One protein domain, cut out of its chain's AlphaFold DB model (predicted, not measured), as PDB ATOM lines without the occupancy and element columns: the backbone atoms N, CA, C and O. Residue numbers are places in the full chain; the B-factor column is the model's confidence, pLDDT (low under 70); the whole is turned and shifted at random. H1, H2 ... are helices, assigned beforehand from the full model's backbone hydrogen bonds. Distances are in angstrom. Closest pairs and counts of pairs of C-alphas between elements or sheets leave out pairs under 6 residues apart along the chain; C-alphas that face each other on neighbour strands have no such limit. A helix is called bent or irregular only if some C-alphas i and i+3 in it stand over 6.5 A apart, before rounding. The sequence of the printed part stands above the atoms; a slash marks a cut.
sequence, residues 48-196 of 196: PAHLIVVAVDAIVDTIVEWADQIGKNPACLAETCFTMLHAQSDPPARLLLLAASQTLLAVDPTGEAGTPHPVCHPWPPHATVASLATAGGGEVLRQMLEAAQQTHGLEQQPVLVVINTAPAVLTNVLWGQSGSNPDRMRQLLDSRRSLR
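This is residues 48 to 196 of the 196 residues of an uncharacterized protein of Actinoplanes ianthinogenes (UniProt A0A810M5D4). Two long helices, H1 and H5, run side by side, and H3 crosses both, the middle of a row of three helices, H2, H3 and H4, that alternate in direction. H6 packs on the last residues of H5, and residues 190 to 196 stick out; a loop, residues 106 to 134, joins H3 to H4. The printed part has 149 residues, with six named helices, H1 to H6 in chain order, and no named strand: all helix. It is compact, with a radius of gyration of the C-alphas of 14.8 A and spans of 40 by 36 by 31 A.

H1, residues 49 to 70, and H3, residues 91 to 105, are the hubs; they touch at a steep tilt of 61 degrees, the closest C-alphas being Val 56 and Ala 100, 5.4 A. H2, residues 74 to 86, forms a hairpin with H3, the closest C-alphas being Ala 78 and Ser 101, 4.8 A. H4, residues 135 to 148, forms another with H3, at 12 degrees; Thr 103 and Ala 135 have the closest C-alphas, 5.5 A. H5, residues 158 to 177, touches H1 the same way at a shallow tilt of 3 degrees, the closest C-alphas being Ala 55 and Ala 166, 5.6 A. H6, residues 182 to 194, touches H5, the closest C-alphas being Trp 175 and Met 185, 6.6 A; H1 and H6 are apart. Every O i to N i+4 pair is within hydrogen-bond range in H1, H2, H3 and H6, against 7 of 10 in H4 and 14 of 16 in H5.

H1 begins at C-alpha 49 (37.602, 96.509, 62.415) and is 31.3 A long; H5, 27.5 A, has a kink of 28 degrees near residue 165. H4 is irregular: C-alphas 137 and 140 are 7.7 A apart. H6 ends at C-alpha 194 (11.738, 85.121, 60.292).

The printed part has no cut, and the link H3 to H4 is long. Residues 114, 116 to 118 and 194 to 196 have pLDDT under 70.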
ATOM      1  N   PRO A  48      37.919  98.747  65.981       84.31
ATOM      2  CA  PRO A  48      36.828  99.159  65.088       84.31
ATOM      3  C   PRO A  48      36.634  98.246  63.874       84.31
ATOM      4  O   PRO A  48      35.545  98.203  63.301       84.31
ATOM      5  N   ALA A  49      37.665  97.481  63.504       88.75
ATOM      6  CA  ALA A  49      37.602  96.509  62.415       88.75
ATOM      7  C   ALA A  49      36.430  95.533  62.548       88.75
ATOM      8  O   ALA A  49      35.787  95.244  61.544       88.75
ATOM      9  N   HIS A  50      36.114  95.063  63.759       88.06
ATOM     10  CA  HIS A  50      35.004  94.129  63.939       88.06
ATOM     11  C   HIS A  50      33.680  94.753  63.510       88.06
ATOM     12  O   HIS A  50      32.952  94.153  62.724       88.06
ATOM     13  N   LEU A  51      33.386  95.972  63.968       90.19
ATOM     14  CA  LEU A  51      32.127  96.626  63.630       90.19
ATOM     15  C   LEU A  51      32.070  97.036  62.152       90.19
ATOM     16  O   LEU A  51      31.006  96.940  61.546       90.19
ATOM     17  N   ILE A  52      33.199  97.433  61.555       92.94
ATOM     18  CA  ILE A  52      33.284  97.697  60.109       92.94
ATOM     19  C   ILE A  52      32.954  96.428  59.314       92.94
ATOM     20  O   ILE A  52      32.121  96.490  58.414       92.94
ATOM     21  N   VAL A  53      33.535  95.277  59.676       93.06
ATOM     22  CA  VAL A  53      33.211  93.982  59.050       93.06
ATOM     23  C   VAL A  53      31.724  93.676  59.182       93.06
ATOM     24  O   VAL A  53      31.074  93.435  58.173       93.06
ATOM     25  N   VAL A  54      31.155  93.767  60.388       92.44
ATOM     26  CA  VAL A  54      29.722  93.502  60.603       92.44
ATOM     27  C   VAL A  54      28.839  94.412  59.744       92.44
ATOM     28  O   VAL A  54      27.875  93.953  59.132       92.44
ATOM     29  N   ALA A  55      29.150  95.709  59.713       94.75
ATOM     30  CA  ALA A  55      28.387  96.695  58.964       94.75
ATOM     31  C   ALA A  55      28.426  96.422  57.458       94.75
ATOM     32  O   ALA A  55      27.384  96.434  56.802       94.75
ATOM     33  N   VAL A  56      29.616  96.158  56.919       95.56
ATOM     34  CA  VAL A  56      29.809  95.870  55.496       95.56
ATOM     35  C   VAL A  56      29.162  94.545  55.120       95.56
ATOM     36  O   VAL A  56      28.442  94.497  54.128       95.56
ATOM     37  N   ASP A  57      29.315  93.507  55.936       93.88
ATOM     38  CA  ASP A  57      28.719  92.196  55.685       93.88
ATOM     39  C   ASP A  57      27.180  92.264  55.663       93.88
ATOM     40  O   ASP A  57      26.546  91.670  54.790       93.88
ATOM     41  N   ALA A  58      26.558  93.063  56.539       93.12
ATOM     42  CA  ALA A  58      25.112  93.291  56.506       93.12
ATOM     43  C   ALA A  58      24.648  94.011  55.220       93.12
ATOM     44  O   ALA A  58      23.558  93.730  54.700       93.12
ATOM     45  N   ILE A  59      25.459  94.941  54.700       95.19
ATOM     46  CA  ILE A  59      25.200  95.634  53.429       95.19
ATOM     47  C   ILE A  59      25.356  94.651  52.263       95.19
ATOM     48  O   ILE A  59      24.461  94.561  51.423       95.19
ATOM     49  N   VAL A  60      26.445  93.880  52.244       94.38
ATOM     50  CA  VAL A  60      26.728  92.849  51.238       94.38
ATOM     51  C   VAL A  60      25.599  91.827  51.178       94.38
ATOM     52  O   VAL A  60      25.058  91.601  50.102       94.38
ATOM     53  N   ASP A  61      25.172  91.271  52.313       92.00
ATOM     54  CA  ASP A  61      24.073  90.299  52.370       92.00
ATOM     55  C   ASP A  61      22.774  90.854  51.769       92.00
ATOM     56  O   ASP A  61      22.066  90.170  51.032       92.00
ATOM     57  N   THR A  62      22.492  92.135  52.016       91.94
ATOM     58  CA  THR A  62      21.323  92.820  51.452       91.94
ATOM     59  C   THR A  62      21.425  92.998  49.942       91.94
ATOM     60  O   THR A  62      20.444  92.786  49.231       91.94
ATOM     61  N   ILE A  63      22.601  93.381  49.447       94.25
ATOM     62  CA  ILE A  63      22.842  93.545  48.011       94.25
ATOM     63  C   ILE A  63      22.771  92.193  47.305       94.25
ATOM     64  O   ILE A  63      22.161  92.101  46.246       94.25
ATOM     65  N   VAL A  64      23.345  91.141  47.888       91.94
ATOM     66  CA  VAL A  64      23.294  89.787  47.329       91.94
ATOM     67  C   VAL A  64      21.853  89.289  47.266       91.94
ATOM     68  O   VAL A  64      21.430  88.804  46.220       91.94
ATOM     69  N   GLU A  65      21.075  89.463  48.339       89.38
ATOM     70  CA  GLU A  65      19.653  89.111  48.346       89.38
ATOM     71  C   GLU A  65      18.884  89.868  47.252       89.38
ATOM     72  O   GLU A  65      18.091  89.278  46.518       89.38
ATOM     73  N   TRP A  66      19.129  91.173  47.114       91.19
ATOM     74  CA  TRP A  66      18.491  91.971  46.073       91.19
ATOM     75  C   TRP A  66      18.907  91.504  44.672       91.19
ATOM     76  O   TRP A  66      18.045  91.339  43.811       91.19
ATOM     77  N   ALA A  67      20.195  91.245  44.449       90.94
ATOM     78  CA  ALA A  67      20.731  90.772  43.179       90.94
ATOM     79  C   ALA A  67      20.126  89.424  42.765       90.94
ATOM     80  O   ALA A  67      19.715  89.285  41.613       90.94
ATOM     81  N   ASP A  68      19.997  88.483  43.707       88.25
ATOM     82  CA  ASP A  68      19.355  87.178  43.502       88.25
ATOM     83  C   ASP A  68      17.888  87.345  43.070       88.25
ATOM     84  O   ASP A  68      17.462  86.782  42.062       88.25
ATOM     85  N   GLN A  69      17.134  88.226  43.743       87.62
ATOM     86  CA  GLN A  69      15.730  88.512  43.407       87.62
ATOM     87  C   GLN A  69      15.532  89.061  41.986       87.62
ATOM     88  O   GLN A  69      14.468  88.863  41.400       87.62
ATOM     89  N   ILE A  70      16.520  89.781  41.442       88.19
ATOM     90  CA  ILE A  70      16.433  90.414  40.115       88.19
ATOM     91  C   ILE A  70      17.318  89.741  39.055       88.19
ATOM     92  O   ILE A  70      17.412  90.256  37.941       88.19
ATOM     93  N   GLY A  71      17.971  88.622  39.386       87.00
ATOM     94  CA  GLY A  71      18.840  87.873  38.473       87.00
ATOM     95  C   GLY A  71      20.079  88.640  37.997       87.00
ATOM     96  O   GLY A  71      20.481  88.481  36.845       87.00
ATOM     97  N   LYS A  72      20.669  89.496  38.843       88.12
ATOM     98  CA  LYS A  72      21.883  90.277  38.525       88.12
ATOM     99  C   LYS A  72      23.114  89.769  39.275       88.12
ATOM    100  O   LYS A  72      22.997  89.043  40.255       88.12
ATOM    101  N   ASN A  73      24.297  90.195  38.832       90.75
ATOM    102  CA  ASN A  73      25.547  90.060  39.577       90.75
ATOM    103  C   ASN A  73      25.520  90.970  40.835       90.75
ATOM    104  O   ASN A  73      25.362  92.188  40.685       90.75
ATOM    105  N   PRO A  74      25.694  90.433  42.059       92.31
ATOM    106  CA  PRO A  74      25.888  91.206  43.280       92.31
ATOM    107  C   PRO A  74      26.980  92.274  43.206       92.31
ATOM    108  O   PRO A  74      26.745  93.375  43.693       92.31
ATOM    109  N   ALA A  75      28.139  92.003  42.597       92.12
ATOM    110  CA  ALA A  75      29.226  92.976  42.481       92.12
ATOM    111  C   ALA A  75      28.816  94.169  41.600       92.12
ATOM    112  O   ALA A  75      28.904  95.313  42.042       92.12
ATOM    113  N   CYS A  76      28.214  93.923  40.428       90.81
ATOM    114  CA  CYS A  76      27.677  95.002  39.588       90.81
ATOM    115  C   CYS A  76      26.562  95.795  40.294       90.81
ATOM    116  O   CYS A  76      26.448  97.015  40.133       90.81
ATOM    117  N   LEU A  77      25.704  95.117  41.068       92.25
ATOM    118  CA  LEU A  77      24.663  95.788  41.844       92.25
ATOM    119  C   LEU A  77      25.265  96.628  42.978       92.25
ATOM    120  O   LEU A  77      24.789  97.736  43.220       92.25
ATOM    121  N   ALA A  78      26.321  96.148  43.633       94.06
ATOM    122  CA  ALA A  78      27.033  96.881  44.674       94.06
ATOM    123  C   ALA A  78      27.728  98.127  44.126       94.06
ATOM    124  O   ALA A  78      27.614  99.196  44.723       94.06
ATOM    125  N   GLU A  79      28.372  98.023  42.964       91.62
ATOM    126  CA  GLU A  79      28.910  99.176  42.240       91.62
ATOM    127  C   GLU A  79      27.814 100.173  41.883       91.62
ATOM    128  O   GLU A  79      27.961 101.362  42.147       91.62
ATOM    129  N   THR A  80      26.675  99.696  41.371       90.69
ATOM    130  CA  THR A  80      25.523 100.558  41.074       90.69
ATOM    131  C   THR A  80      25.044 101.288  42.332       90.69
ATOM    132  O   THR A  80      24.840 102.502  42.298       90.69
ATOM    133  N   CYS A  81      24.908 100.578  43.458       92.56
ATOM    134  CA  CYS A  81      24.534 101.172  44.743       92.56
ATOM    135  C   CYS A  81      25.551 102.226  45.186       92.56
ATOM    136  O   CYS A  81      25.158 103.331  45.559       92.56
ATOM    137  N   PHE A  82      26.848 101.909  45.109       93.50
ATOM    138  CA  PHE A  82      27.918 102.845  45.428       93.50
ATOM    139  C   PHE A  82      27.829 104.089  44.544       93.50
ATOM    140  O   PHE A  82      27.689 105.183  45.075       93.50
ATOM    141  N   THR A  83      27.812 103.953  43.216       90.44
ATOM    142  CA  THR A  83      27.766 105.083  42.278       90.44
ATOM    143  C   THR A  83      26.524 105.953  42.467       90.44
ATOM    144  O   THR A  83      26.642 107.178  42.498       90.44
ATOM    145  N   MET A  84      25.339 105.350  42.622       89.50
ATOM    146  CA  MET A  84      24.087 106.096  42.780       89.50
ATOM    147  C   MET A  84      24.020 106.859  44.104       89.50
ATOM    148  O   MET A  84      23.540 107.992  44.138       89.50
ATOM    149  N   LEU A  85      24.503 106.258  45.194       88.94
ATOM    150  CA  LEU A  85      24.443 106.862  46.525       88.94
ATOM    151  C   LEU A  85      25.664 107.740  46.829       88.94
ATOM    152  O   LEU A  85      25.589 108.571  47.735       88.94
ATOM    153  N   HIS A  86      26.767 107.609  46.083       87.50
ATOM    154  CA  HIS A  86      28.050 108.253  46.378       87.50
ATOM    155  C   HIS A  86      27.915 109.767  46.571       87.50
ATOM    156  O   HIS A  86      28.307 110.291  47.611       87.50
ATOM    157  N   ALA A  87      27.306 110.472  45.615       84.69
ATOM    158  CA  ALA A  87      27.197 111.933  45.667       84.69
ATOM    159  C   ALA A  87      26.322 112.447  46.828       84.69
ATOM    160  O   ALA A  87      26.523 113.566  47.291       84.69
ATOM    161  N   GLN A  88      25.377 111.631  47.303       87.94
ATOM    162  CA  GLN A  88      24.405 111.991  48.345       87.94
ATOM    163  C   GLN A  88      24.808 111.493  49.740       87.94
ATOM    164  O   GLN A  88      24.205 111.882  50.736       87.94
ATOM    165  N   SER A  89      25.819 110.630  49.811       91.81
ATOM    166  CA  SER A  89      26.294 110.019  51.050       91.81
ATOM    167  C   SER A  89      27.379 110.869  51.703       91.81
ATOM    168  O   SER A  89      28.185 111.495  51.008       91.81
ATOM    169  N   ASP A  90      27.427 110.856  53.032       93.94
ATOM    170  CA  ASP A  90      28.559 111.376  53.796       93.94
ATOM    171  C   ASP A  90      29.806 110.470  53.636       93.94
ATOM    172  O   ASP A  90      29.698 109.344  53.132       93.94
ATOM    173  N   PRO A  91      31.017 110.943  53.996       94.69
ATOM    174  CA  PRO A  91      32.238 110.156  53.815       94.69
ATOM    175  C   PRO A  91      32.202 108.760  54.472       94.69
ATOM    176  O   PRO A  91      32.579 107.800  53.795       94.69
ATOM    177  N   PRO A  92      31.697 108.580  55.710       95.31
ATOM    178  CA  PRO A  92      31.555 107.249  56.300       95.31
ATOM    179  C   PRO A  92      30.629 106.317  55.506       95.31
ATOM    180  O   PRO A  92      30.974 105.156  55.283       95.31
ATOM    181  N   ALA A  93      29.473 106.797  55.034       95.81
ATOM    182  CA  ALA A  93      28.558 105.985  54.232       95.81
ATOM    183  C   ALA A  93      29.186 105.587  52.891       95.81
ATOM    184  O   ALA A  93      29.039 104.440  52.461       95.81
ATOM    185  N   ARG A  94      29.938 106.499  52.257       95.44
ATOM    186  CA  ARG A  94      30.708 106.195  51.038       95.44
ATOM    187  C   ARG A  94      31.724 105.090  51.283       95.44
ATOM    188  O   ARG A  94      31.826 104.200  50.446       95.44
ATOM    189  N   LEU A  95      32.435 105.121  52.413       95.94
ATOM    190  CA  LEU A  95      33.399 104.080  52.764       95.94
ATOM    191  C   LEU A  95      32.718 102.717  52.930       95.94
ATOM    192  O   LEU A  95      33.196 101.736  52.371       95.94
ATOM    193  N   LEU A  96      31.590 102.646  53.644       96.88
ATOM    194  CA  LEU A  96      30.863 101.384  53.835       96.88
ATOM    195  C   LEU A  96      30.325 100.812  52.512       96.88
ATOM    196  O   LEU A  96      30.413  99.609  52.278       96.88
ATOM    197  N   LEU A  97      29.802 101.669  51.629       96.38
ATOM    198  CA  LEU A  97      29.344 101.265  50.295       96.38
ATOM    199  C   LEU A  97      30.505 100.816  49.398       96.38
ATOM    200  O   LEU A  97      30.386  99.810  48.698       96.38
ATOM    201  N   LEU A  98      31.632 101.535  49.438       95.81
ATOM    202  CA  LEU A  98      32.844 101.159  48.717       95.81
ATOM    203  C   LEU A  98      33.367  99.808  49.208       95.81
ATOM    204  O   LEU A  98      33.665  98.944  48.391       95.81
ATOM    205  N   ALA A  99      33.426  99.603  50.523       96.38
ATOM    206  CA  ALA A  99      33.849  98.349  51.130       96.38
ATOM    207  C   ALA A  99      32.959  97.178  50.697       96.38
ATOM    208  O   ALA A  99      33.477  96.120  50.342       96.38
ATOM    209  N   ALA A 100      31.636  97.366  50.671       95.88
ATOM    210  CA  ALA A 100      30.702  96.345  50.198       95.88
ATOM    211  C   ALA A 100      30.922  96.008  48.714       95.88
ATOM    212  O   ALA A 100      30.966  94.835  48.347       95.88
ATOM    213  N   SER A 101      31.126  97.031  47.877       95.00
ATOM    214  CA  SER A 101      31.456  96.864  46.459       95.00
ATOM    215  C   SER A 101      32.768  96.098  46.259       95.00
ATOM    216  O   SER A 101      32.783  95.065  45.596       95.00
ATOM    217  N   GLN A 102      33.848  96.524  46.918       95.06
ATOM    218  CA  GLN A 102      35.160  95.875  46.826       95.06
ATOM    219  C   GLN A 102      35.149  94.445  47.376       95.06
ATOM    220  O   GLN A 102      35.821  93.573  46.833       95.06
ATOM    221  N   THR A 103      34.354  94.175  48.416       94.69
ATOM    222  CA  THR A 103      34.183  92.822  48.969       94.69
ATOM    223  C   THR A 103      33.609  91.878  47.921       94.69
ATOM    224  O   THR A 103      34.138  90.787  47.731       94.69
ATOM    225  N   LEU A 104      32.551  92.304  47.225       93.19
ATOM    226  CA  LEU A 104      31.897  91.502  46.194       93.19
ATOM    227  C   LEU A 104      32.738  91.397  44.921       93.19
ATOM    228  O   LEU A 104      32.820  90.316  44.349       93.19
ATOM    229  N   LEU A 105      33.411  92.475  44.520       92.06
ATOM    230  CA  LEU A 105      34.325  92.478  43.379       92.06
ATOM    231  C   LEU A 105      35.504  91.518  43.588       92.06
ATOM    232  O   LEU A 105      35.854  90.759  42.690       92.06
ATOM    233  N   ALA A 106      36.085  91.495  44.789       90.88
ATOM    234  CA  ALA A 106      37.219  90.630  45.115       90.88
ATOM    235  C   ALA A 106      36.887  89.127  45.081       90.88
ATOM    236  O   ALA A 106      37.802  88.301  45.098       90.88
ATOM    237  N   VAL A 107      35.601  88.769  45.067       88.25
ATOM    238  CA  VAL A 107      35.121  87.384  44.974       88.25
ATOM    239  C   VAL A 107      34.254  87.137  43.740       88.25
ATOM    240  O   VAL A 107      33.659  86.064  43.639       88.25
ATOM    241  N   ASP A 108      34.170  88.099  42.812       88.44
ATOM    242  CA  ASP A 108      33.397  87.955  41.580       88.44
ATOM    243  C   ASP A 108      33.989  86.838  40.712       88.44
ATOM    244  O   ASP A 108      35.115  86.957  40.222       88.44
ATOM    245  N   PRO A 109      33.250  85.738  40.492       83.62
ATOM    246  CA  PRO A 109      33.751  84.618  39.711       83.62
ATOM    247  C   PRO A 109      33.630  84.875  38.206       83.62
ATOM    248  O   PRO A 109      34.179  84.108  37.418       83.62
ATOM    249  N   THR A 110      32.884  85.910  37.799       81.81
ATOM    250  CA  THR A 110      32.727  86.273  36.387       81.81
ATOM    251  C   THR A 110      33.917  87.089  35.889       81.81
ATOM    252  O   THR A 110      34.293  86.962  34.728       81.81
ATOM    253  N   GLY A 111      34.560  87.858  36.777       76.44
ATOM    254  CA  GLY A 111      35.666  88.752  36.432       76.44
ATOM    255  C   GLY A 111      35.233  89.925  35.552       76.44
ATOM    256  O   GLY A 111      36.082  90.566  34.934       76.44
ATOM    257  N   GLU A 112      33.928  90.178  35.461       75.31
ATOM    258  CA  GLU A 112      33.356  91.214  34.604       75.31
ATOM    259  C   GLU A 112      32.932  92.450  35.401       75.31
ATOM    260  O   GLU A 112      32.930  93.558  34.856       75.31
ATOM    261  N   ALA A 113      32.649  92.292  36.699       72.00
ATOM    262  CA  ALA A 113      32.443  93.427  37.587       72.00
ATOM    263  C   ALA A 113      33.707  94.316  37.645       72.00
ATOM    264  O   ALA A 113      34.830  93.864  37.424       72.00
ATOM    265  N   GLY A 114      33.531  95.612  37.899       67.81
ATOM    266  CA  GLY A 114      34.598  96.614  37.911       67.81
ATOM    267  C   GLY A 114      34.922  97.228  36.545       67.81
ATOM    268  O   GLY A 114      35.735  98.151  36.471       67.81
ATOM    269  N   THR A 115      34.281  96.768  35.463       71.81
ATOM    270  CA  THR A 115      34.402  97.372  34.127       71.81
ATOM    271  C   THR A 115      33.030  97.636  33.502       71.81
ATOM    272  O   THR A 115      32.106  96.855  33.700       71.81
ATOM    273  N   PRO A 116      32.836  98.729  32.740       69.69
ATOM    274  CA  PRO A 116      31.568  98.954  32.053       69.69
ATOM    275  C   PRO A 116      31.299  97.862  31.011       69.69
ATOM    276  O   PRO A 116      32.043  97.734  30.038       69.69
ATOM    277  N   HIS A 117      30.204  97.121  31.173       68.88
ATOM    278  CA  HIS A 117      29.772  96.086  30.235       68.88
ATOM    279  C   HIS A 117      28.269  96.218  29.910       68.88
ATOM    280  O   HIS A 117      27.489  96.734  30.716       68.88
ATOM    281  N   PRO A 118      27.829  95.783  28.712       65.62
ATOM    282  CA  PRO A 118      26.449  95.973  28.260       65.62
ATOM    283  C   PRO A 118      25.443  95.027  28.931       65.62
ATOM    284  O   PRO A 118      24.247  95.317  28.943       65.62
ATOM    285  N   VAL A 119      25.899  93.891  29.466       72.94
ATOM    286  CA  VAL A 119      25.044  92.845  30.046       72.94
ATOM    287  C   VAL A 119      25.597  92.443  31.401       72.94
ATOM    288  O   VAL A 119      26.773  92.144  31.507       72.94
ATOM    289  N   CYS A 120      24.765  92.440  32.441       75.81
ATOM    290  CA  CYS A 120      25.164  91.956  33.759       75.81
ATOM    291  C   CYS A 120      25.025  90.432  33.814       75.81
ATOM    292  O   CYS A 120      23.922  89.912  33.641       75.81
ATOM    293  N   HIS A 121      26.137  89.731  34.036       81.94
ATOM    294  CA  HIS A 121      26.158  88.272  34.088       81.94
ATOM    295  C   HIS A 121      25.612  87.779  35.431       81.94
ATOM    296  O   HIS A 121      26.073  88.237  36.472       81.94
ATOM    297  N   PRO A 122      24.634  86.859  35.458       83.69
ATOM    298  CA  PRO A 122      24.111  86.341  36.715       83.69
ATOM    299  C   PRO A 122      25.217  85.713  37.567       83.69
ATOM    300  O   PRO A 122      26.121  85.058  37.041       83.69
ATOM    301  N   TRP A 123      25.121  85.879  38.887       86.19
ATOM    302  CA  TRP A 123      26.042  85.221  39.807       86.19
ATOM    303  C   TRP A 123      25.893  83.698  39.684       86.19
ATOM    304  O   TRP A 123      24.764  83.197  39.760       86.19
ATOM    305  N   PRO A 124      26.981  82.935  39.490       83.94
ATOM    306  CA  PRO A 124      26.879  81.491  39.350       83.94
ATOM    307  C   PRO A 124      26.234  80.854  40.593       83.94
ATOM    308  O   PRO A 124      26.593  81.204  41.716       83.94
ATOM    309  N   PRO A 125      25.346  79.856  40.437       78.88
ATOM    310  CA  PRO A 125      24.619  79.250  41.560       78.88
ATOM    311  C   PRO A 125      25.518  78.481  42.545       78.88
ATOM    312  O   PRO A 125      25.085  78.150  43.645       78.88
ATOM    313  N   HIS A 126      26.756  78.173  42.146       80.31
ATOM    314  CA  HIS A 126      27.765  77.504  42.974       80.31
ATOM    315  C   HIS A 126      28.795  78.468  43.570       80.31
ATOM    316  O   HIS A 126      29.669  78.035  44.319       80.31
ATOM    317  N   ALA A 127      28.733  79.751  43.214       82.56
ATOM    318  CA  ALA A 127      29.651  80.742  43.741       82.56
ATOM    319  C   ALA A 127      29.340  81.034  45.210       82.56
ATOM    320  O   ALA A 127      28.189  81.023  45.639       82.56
ATOM    321  N   THR A 128      30.376  81.300  45.991       82.38
ATOM    322  CA  THR A 128      30.250  81.696  47.395       82.38
ATOM    323  C   THR A 128      30.361  83.205  47.523       82.38
ATOM    324  O   THR A 128      31.065  83.845  46.746       82.38
ATOM    325  N   VAL A 129      29.719  83.768  48.542       86.31
ATOM    326  CA  VAL A 129      29.985  85.134  49.002       86.31
ATOM    327  C   VAL A 129      30.899  85.037  50.221       86.31
ATOM    328  O   VAL A 129      30.732  84.128  51.035       86.31
ATOM    329  N   ALA A 130      31.869  85.941  50.342       86.69
ATOM    330  CA  ALA A 130      32.788  85.987  51.474       86.69
ATOM    331  C   ALA A 130      32.554  87.238  52.327       86.69
ATOM    332  O   ALA A 130      32.113  88.270  51.824       86.69
ATOM    333  N   SER A 131      32.888  87.138  53.613       91.69
ATOM    334  CA  SER A 131      32.930  88.290  54.517       91.69
ATOM    335  C   SER A 131      34.057  89.237  54.112       91.69
ATOM    336  O   SER A 131      35.112  88.773  53.652       91.69
ATOM    337  N   LEU A 132      33.890  90.536  54.388       92.38
ATOM    338  CA  LEU A 132      34.952  91.543  54.277       92.38
ATOM    339  C   LEU A 132      36.251  91.079  54.955       92.38
ATOM    340  O   LEU A 132      37.338  91.346  54.449       92.38
ATOM    341  N   ALA A 133      36.151  90.343  56.068       90.69
ATOM    342  CA  ALA A 133      37.307  89.834  56.806       90.69
ATOM    343  C   ALA A 133      38.209  88.894  55.988       90.69
ATOM    344  O   ALA A 133      39.381  88.724  56.316       90.69
ATOM    345  N   THR A 134      37.666  88.271  54.941       90.56
ATOM    346  CA  THR A 134      38.340  87.221  54.158       90.56
ATOM    347  C   THR A 134      38.433  87.528  52.666       90.56
ATOM    348  O   THR A 134      39.265  86.939  51.973       90.56
ATOM    349  N   ALA A 135      37.616  88.455  52.160       89.44
ATOM    350  CA  ALA A 135      37.611  88.843  50.755       89.44
ATOM    351  C   ALA A 135      38.991  89.353  50.307       89.44
ATOM    352  O   ALA A 135      39.679  90.073  51.038       89.44
ATOM    353  N   GLY A 136      39.425  88.927  49.116       87.00
ATOM    354  CA  GLY A 136      40.753  89.255  48.586       87.00
ATOM    355  C   GLY A 136      41.915  88.804  49.483       87.00
ATOM    356  O   GLY A 136      42.965  89.437  49.479       87.00
ATOM    357  N   GLY A 137      41.730  87.773  50.317       88.81
ATOM    358  CA  GLY A 137      42.745  87.339  51.283       88.81
ATOM    359  C   GLY A 137      42.953  88.313  52.450       88.81
ATOM    360  O   GLY A 137      44.024  88.320  53.049       88.81
ATOM    361  N   GLY A 138      41.954  89.150  52.759       90.12
ATOM    362  CA  GLY A 138      42.012  90.175  53.811       90.12
ATOM    363  C   GLY A 138      42.535  91.536  53.333       90.12
ATOM    364  O   GLY A 138      42.507  92.509  54.089       90.12
ATOM    365  N   GLU A 139      42.959  91.634  52.073       93.00
ATOM    366  CA  GLU A 139      43.470  92.871  51.481       93.00
ATOM    367  C   GLU A 139      42.398  93.970  51.416       93.00
ATOM    368  O   GLU A 139      42.685  95.133  51.702       93.00
ATOM    369  N   VAL A 140      41.143  93.601  51.134       93.94
ATOM    370  CA  VAL A 140      40.026  94.558  51.116       93.94
ATOM    371  C   VAL A 140      39.840  95.180  52.501       93.94
ATOM    372  O   VAL A 140      39.770  96.400  52.624       93.94
ATOM    373  N   LEU A 141      39.835  94.367  53.564       94.44
ATOM    374  CA  LEU A 141      39.740  94.873  54.935       94.44
ATOM    375  C   LEU A 141      40.906  95.811  55.267       94.44
ATOM    376  O   LEU A 141      40.675  96.882  55.824       94.44
ATOM    377  N   ARG A 142      42.142  95.442  54.905       95.25
ATOM    378  CA  ARG A 142      43.327  96.284  55.133       95.25
ATOM    379  C   ARG A 142      43.155  97.668  54.501       95.25
ATOM    380  O   ARG A 142      43.299  98.671  55.195       95.25
ATOM    381  N   GLN A 143      42.777  97.719  53.224       95.12
ATOM    382  CA  GLN A 143      42.546  98.974  52.502       95.12
ATOM    383  C   GLN A 143      41.421  99.805  53.132       95.12
ATOM    384  O   GLN A 143      41.542 101.023  53.254       95.12
ATOM    385  N   MET A 144      40.336  99.161  53.573       94.31
ATOM    386  CA  MET A 144      39.218  99.865  54.207       94.31
ATOM    387  C   MET A 144      39.587 100.430  55.581       94.31
ATOM    388  O   MET A 144      39.130 101.517  55.927       94.31
ATOM    389  N   LEU A 145      40.434  99.745  56.354       93.75
ATOM    390  CA  LEU A 145      40.938 100.259  57.630       93.75
ATOM    391  C   LEU A 145      41.881 101.452  57.434       93.75
ATOM    392  O   LEU A 145      41.791 102.423  58.182       93.75
ATOM    393  N   GLU A 146      42.736 101.415  56.413       94.44
ATOM    394  CA  GLU A 146      43.595 102.549  56.047       94.44
ATOM    395  C   GLU A 146      42.770 103.757  55.593       94.44
ATOM    396  O   GLU A 146      43.003 104.879  56.044       94.44
ATOM    397  N   ALA A 147      41.750 103.533  54.762       93.12
ATOM    398  CA  ALA A 147      40.836 104.584  54.337       93.12
ATOM    399  C   ALA A 147      39.988 105.129  55.502       93.12
ATOM    400  O   ALA A 147      39.751 106.337  55.573       93.12
ATOM    401  N   ALA A 148      39.575 104.283  56.455       92.44
ATOM    402  CA  ALA A 148      38.836 104.709  57.644       92.44
ATOM    403  C   ALA A 148      39.631 105.713  58.491       92.44
ATOM    404  O   ALA A 148      39.060 106.693  58.960       92.44
ATOM    405  N   GLN A 149      40.949 105.530  58.620       91.50
ATOM    406  CA  GLN A 149      41.826 106.466  59.342       91.50
ATOM    407  C   GLN A 149      41.917 107.850  58.681       91.50
ATOM    408  O   GLN A 149      42.318 108.815  59.328       91.50
ATOM    409  N   GLN A 150      41.552 107.953  57.403       91.75
ATOM    410  CA  GLN A 150      41.581 109.189  56.616       91.75
ATOM    411  C   GLN A 150      40.176 109.758  56.361       91.75
ATOM    412  O   GLN A 150      40.030 110.794  55.711       91.75
ATOM    413  N   THR A 151      39.128 109.088  56.846       91.56
ATOM    414  CA  THR A 151      37.734 109.447  56.575       91.56
ATOM    415  C   THR A 151      37.158 110.243  57.734       91.56
ATOM    416  O   THR A 151      37.026 109.710  58.830       91.56
ATOM    417  N   HIS A 152      36.735 111.480  57.462       87.69
ATOM    418  CA  HIS A 152      36.192 112.390  58.472       87.69
ATOM    419  C   HIS A 152      35.090 111.754  59.342       87.69
ATOM    420  O   HIS A 152      34.109 111.213  58.828       87.69
ATOM    421  N   GLY A 153      35.259 111.854  60.660       85.38
ATOM    422  CA  GLY A 153      34.448 111.229  61.702       85.38
ATOM    423  C   GLY A 153      35.010 109.882  62.175       85.38
ATOM    424  O   GLY A 153      35.043 109.617  63.381       85.38
ATOM    425  N   LEU A 154      35.477 109.037  61.250       87.81
ATOM    426  CA  LEU A 154      35.989 107.702  61.576       87.81
ATOM    427  C   LEU A 154      37.367 107.750  62.244       87.81
ATOM    428  O   LEU A 154      37.704 106.832  62.987       87.81
ATOM    429  N   GLU A 155      38.137 108.818  62.054       86.62
ATOM    430  CA  GLU A 155      39.461 108.975  62.658       86.62
ATOM    431  C   GLU A 155      39.416 109.195  64.179       86.62
ATOM    432  O   GLU A 155      40.390 108.911  64.873       86.62
ATOM    433  N   GLN A 156      38.285 109.673  64.712       84.62
ATOM    434  CA  GLN A 156      38.130 110.001  66.138       84.62
ATOM    435  C   GLN A 156      37.257 108.986  66.875       84.62
ATOM    436  O   GLN A 156      37.592 108.564  67.981       84.62
ATOM    437  N   GLN A 157      36.113 108.621  66.288       88.19
ATOM    438  CA  GLN A 157      35.110 107.766  66.929       88.19
ATOM    439  C   GLN A 157      34.559 106.724  65.944       88.19
ATOM    440  O   GLN A 157      33.356 106.708  65.665       88.19
ATOM    441  N   PRO A 158      35.413 105.822  65.423       87.44
ATOM    442  CA  PRO A 158      35.041 104.922  64.334       87.44
ATOM    443  C   PRO A 158      33.822 104.064  64.671       87.44
ATOM    444  O   PRO A 158      32.918 103.917  63.855       87.44
ATOM    445  N   VAL A 159      33.748 103.548  65.899       89.00
ATOM    446  CA  VAL A 159      32.645 102.680  66.320       89.00
ATOM    447  C   VAL A 159      31.316 103.438  66.346       89.00
ATOM    448  O   VAL A 159      30.343 102.994  65.744       89.00
ATOM    449  N   LEU A 160      31.265 104.604  67.001       90.00
ATOM    450  CA  LEU A 160      30.032 105.391  67.122       90.00
ATOM    451  C   LEU A 160      29.538 105.895  65.766       90.00
ATOM    452  O   LEU A 160      28.332 105.909  65.514       90.00
ATOM    453  N   VAL A 161      30.459 106.269  64.878       92.94
ATOM    454  CA  VAL A 161      30.116 106.647  63.505       92.94
ATOM    455  C   VAL A 161      29.512 105.453  62.768       92.94
ATOM    456  O   VAL A 161      28.410 105.573  62.241       92.94
ATOM    457  N   VAL A 162      30.135 104.270  62.811       93.38
ATOM    458  CA  VAL A 162      29.600 103.076  62.129       93.38
ATOM    459  C   VAL A 162      28.223 102.663  62.671       93.38
ATOM    460  O   VAL A 162      27.342 102.354  61.869       93.38
ATOM    461  N   ILE A 163      27.986 102.729  63.991       91.81
ATOM    462  CA  ILE A 163      26.667 102.442  64.602       91.81
ATOM    463  C   ILE A 163      25.563 103.331  64.009       91.81
ATOM    464  O   ILE A 163      24.425 102.889  63.851       91.81
ATOM    465  N   ASN A 164      25.881 104.579  63.663       91.19
ATOM    466  CA  ASN A 164      24.904 105.522  63.125       91.19
ATOM    467  C   ASN A 164      24.763 105.439  61.603       91.19
ATOM    468  O   ASN A 164      23.635 105.483  61.089       91.19
ATOM    469  N   THR A 165      25.892 105.304  60.909       94.81
ATOM    470  CA  THR A 165      25.995 105.307  59.449       94.81
ATOM    471  C   THR A 165      25.497 104.001  58.841       94.81
ATOM    472  O   THR A 165      24.724 104.040  57.884       94.81
ATOM    473  N   ALA A 166      25.872 102.839  59.388       95.50
ATOM    474  CA  ALA A 166      25.517 101.555  58.785       95.50
ATOM    475  C   ALA A 166      23.993 101.360  58.657       95.50
ATOM    476  O   ALA A 166      23.537 101.047  57.556       95.50
ATOM    477  N   PRO A 167      23.160 101.650  59.680       94.81
ATOM    478  CA  PRO A 167      21.709 101.564  59.526       94.81
ATOM    479  C   PRO A 167      21.141 102.542  58.487       94.81
ATOM    480  O   PRO A 167      20.146 102.231  57.837       94.81
ATOM    481  N   ALA A 168      21.760 103.712  58.283       93.56
ATOM    482  CA  ALA A 168      21.334 104.645  57.237       93.56
ATOM    483  C   ALA A 168      21.618 104.078  55.835       93.56
ATOM    484  O   ALA A 168      20.738 104.087  54.976       93.56
ATOM    485  N   VAL A 169      22.807 103.501  55.630       96.12
ATOM    486  CA  VAL A 169      23.161 102.827  54.371       96.12
ATOM    487  C   VAL A 169      22.221 101.653  54.101       96.12
ATOM    488  O   VAL A 169      21.645 101.569  53.019       96.12
ATOM    489  N   LEU A 170      21.994 100.789  55.094       94.38
ATOM    490  CA  LEU A 170      21.072  99.655  54.979       94.38
ATOM    491  C   LEU A 170      19.647 100.094  54.629       94.38
ATOM    492  O   LEU A 170      18.994  99.460  53.804       94.38
ATOM    493  N   THR A 171      19.183 101.202  55.212       92.75
ATOM    494  CA  THR A 171      17.874 101.786  54.896       92.75
ATOM    495  C   THR A 171      17.792 102.216  53.431       92.75
ATOM    496  O   THR A 171      16.822 101.881  52.754       92.75
ATOM    497  N   ASN A 172      18.823 102.891  52.914       92.75
ATOM    498  CA  ASN A 172      18.871 103.324  51.515       92.75
ATOM    499  C   ASN A 172      18.905 102.139  50.539       92.75
ATOM    500  O   ASN A 172      18.202 102.155  49.529       92.75
ATOM    501  N   VAL A 173      19.675 101.090  50.846       93.19
ATOM    502  CA  VAL A 173      19.720  99.884  50.004       93.19
ATOM    503  C   VAL A 173      18.374  99.151  50.037       93.19
ATOM    504  O   VAL A 173      17.868  98.774  48.983       93.19
ATOM    505  N   LEU A 174      17.742  99.013  51.211       91.50
ATOM    506  CA  LEU A 174      16.393  98.444  51.322       91.50
ATOM    507  C   LEU A 174      15.347  99.256  50.555       91.50
ATOM    508  O   LEU A 174      14.438  98.676  49.963       91.50
ATOM    509  N   TRP A 175      15.460 100.583  50.559       91.62
ATOM    510  CA  TRP A 175      14.572 101.454  49.793       91.62
ATOM    511  C   TRP A 175      14.729 101.240  48.281       91.62
ATOM    512  O   TRP A 175      13.740 101.166  47.550       91.62
ATOM    513  N   GLY A 176      15.965 101.041  47.813       90.62
ATOM    514  CA  GLY A 176      16.238 100.603  46.443       90.62
ATOM    515  C   GLY A 176      15.624  99.232  46.135       90.62
ATOM    516  O   GLY A 176      14.895  99.087  45.153       90.62
ATOM    517  N   GLN A 177      15.845  98.244  47.009       91.50
ATOM    518  CA  GLN A 177      15.308  96.883  46.875       91.50
ATOM    519  C   GLN A 177      13.771  96.853  46.858       91.50
ATOM    520  O   GLN A 177      13.164  96.065  46.127       91.50
ATOM    521  N   SER A 178      13.121  97.725  47.632       89.75
ATOM    522  CA  SER A 178      11.663  97.834  47.664       89.75
ATOM    523  C   SER A 178      11.082  98.493  46.408       89.75
ATOM    524  O   SER A 178       9.863  98.491  46.232       89.75
ATOM    525  N   GLY A 179      11.917  99.045  45.520       88.62
ATOM    526  CA  GLY A 179      11.460  99.856  44.395       88.62
ATOM    527  C   GLY A 179      10.760 101.131  44.863       88.62
ATOM    528  O   GLY A 179       9.782 101.549  44.246       88.62
ATOM    529  N   SER A 180      11.221 101.709  45.979       87.62
ATOM    530  CA  SER A 180      10.605 102.868  46.630       87.62
ATOM    531  C   SER A 180       9.156 102.637  47.086       87.62
ATOM    532  O   SER A 180       8.353 103.569  47.119       87.62
ATOM    533  N   ASN A 181       8.800 101.390  47.421       91.19
ATOM    534  CA  ASN A 181       7.467 101.020  47.901       91.19
ATOM    535  C   ASN A 181       7.492 100.738  49.422       91.19
ATOM    536  O   ASN A 181       8.133  99.767  49.843       91.19
ATOM    537  N   PRO A 182       6.775 101.526  50.249       87.62
ATOM    538  CA  PRO A 182       6.710 101.327  51.700       87.62
ATOM    539  C   PRO A 182       6.171  99.958  52.139       87.62
ATOM    540  O   PRO A 182       6.693  99.369  53.086       87.62
ATOM    541  N   ASP A 183       5.171  99.409  51.445       88.94
ATOM    542  CA  ASP A 183       4.588  98.106  51.787       88.94
ATOM    543  C   ASP A 183       5.577  96.976  51.505       88.94
ATOM    544  O   ASP A 183       5.768  96.078  52.327       88.94
ATOM    545  N   ARG A 184       6.275  97.054  50.366       90.00
ATOM    546  CA  ARG A 184       7.346  96.104  50.045       90.00
ATOM    547  C   ARG A 184       8.513  96.237  51.019       90.00
ATOM    548  O   ARG A 184       9.094  95.231  51.409       90.00
ATOM    549  N   MET A 185       8.838  97.454  51.452       89.19
ATOM    550  CA  MET A 185       9.857  97.679  52.476       89.19
ATOM    551  C   MET A 185       9.486  96.990  53.796       89.19
ATOM    552  O   MET A 185      10.326  96.312  54.385       89.19
ATOM    553  N   ARG A 186       8.220  97.082  54.222       85.94
ATOM    554  CA  ARG A 186       7.716  96.371  55.407       85.94
ATOM    555  C   ARG A 186       7.816  94.851  55.250       85.94
ATOM    556  O   ARG A 186       8.329  94.190  56.145       85.94
ATOM    557  N   GLN A 187       7.431  94.308  54.095       88.19
ATOM    558  CA  GLN A 187       7.565  92.872  53.806       88.19
ATOM    559  C   GLN A 187       9.024  92.393  53.877       88.19
ATOM    560  O   GLN A 187       9.303  91.331  54.433       88.19
ATOM    561  N   LEU A 188       9.965  93.182  53.345       87.31
ATOM    562  CA  LEU A 188      11.396  92.875  53.418       87.31
ATOM    563  C   LEU A 188      11.888  92.856  54.872       87.31
ATOM    564  O   LEU A 188      12.630  91.950  55.253       87.31
ATOM    565  N   LEU A 189      11.441  93.794  55.711       84.50
ATOM    566  CA  LEU A 189      11.761  93.792  57.144       84.50
ATOM    567  C   LEU A 189      11.198  92.559  57.860       84.50
ATOM    568  O   LEU A 189      11.926  91.907  58.611       84.50
ATOM    569  N   ASP A 190       9.945  92.195  57.589       83.62
ATOM    570  CA  ASP A 190       9.307  91.022  58.195       83.62
ATOM    571  C   ASP A 190      10.012  89.719  57.791       83.62
ATOM    572  O   ASP A 190      10.258  88.854  58.635       83.62
ATOM    573  N   SER A 191      10.447  89.600  56.532       80.50
ATOM    574  CA  SER A 191      11.225  88.441  56.068       80.50
ATOM    575  C   SER A 191      12.584  88.306  56.771       80.50
ATOM    576  O   SER A 191      13.065  87.203  57.017       80.50
ATOM    577  N   ARG A 192      13.197  89.424  57.178       76.25
ATOM    578  CA  ARG A 192      14.459  89.425  57.934       76.25
ATOM    579  C   ARG A 192      14.279  89.090  59.407       76.25
ATOM    580  O   ARG A 192      15.276  88.802  60.068       76.25
ATOM    581  N   ARG A 193      13.052  89.158  59.931       70.31
ATOM    582  CA  ARG A 193      12.717  88.702  61.285       70.31
ATOM    583  C   ARG A 193      12.569  87.189  61.337       70.31
ATOM    584  O   ARG A 193      13.050  86.592  62.286       70.31
ATOM    585  N   SER A 194      11.952  86.576  60.328       62.28
ATOM    586  CA  SER A 194      11.738  85.121  60.292       62.28
ATOM    587  C   SER A 194      13.011  84.310  60.027       62.28
ATOM    588  O   SER A 194      13.026  83.107  60.271       62.28
ATOM    589  N   LEU A 195      14.072  84.960  59.540       55.53
ATOM    590  CA  LEU A 195      15.402  84.374  59.343       55.53
ATOM    591  C   LEU A 195      16.318  84.489  60.581       55.53
ATOM    592  O   LEU A 195      17.458  84.029  60.520       55.53
ATOM    593  N   ARG A 196      15.854  85.119  61.672       54.72
ATOM    594  CA  ARG A 196      16.569  85.260  62.956       54.72
ATOM    595  C   ARG A 196      16.010  84.325  64.013       54.72
ATOM    596  O   ARG A 196      16.814  83.954  64.895       54.72
TER     597      ARG A 196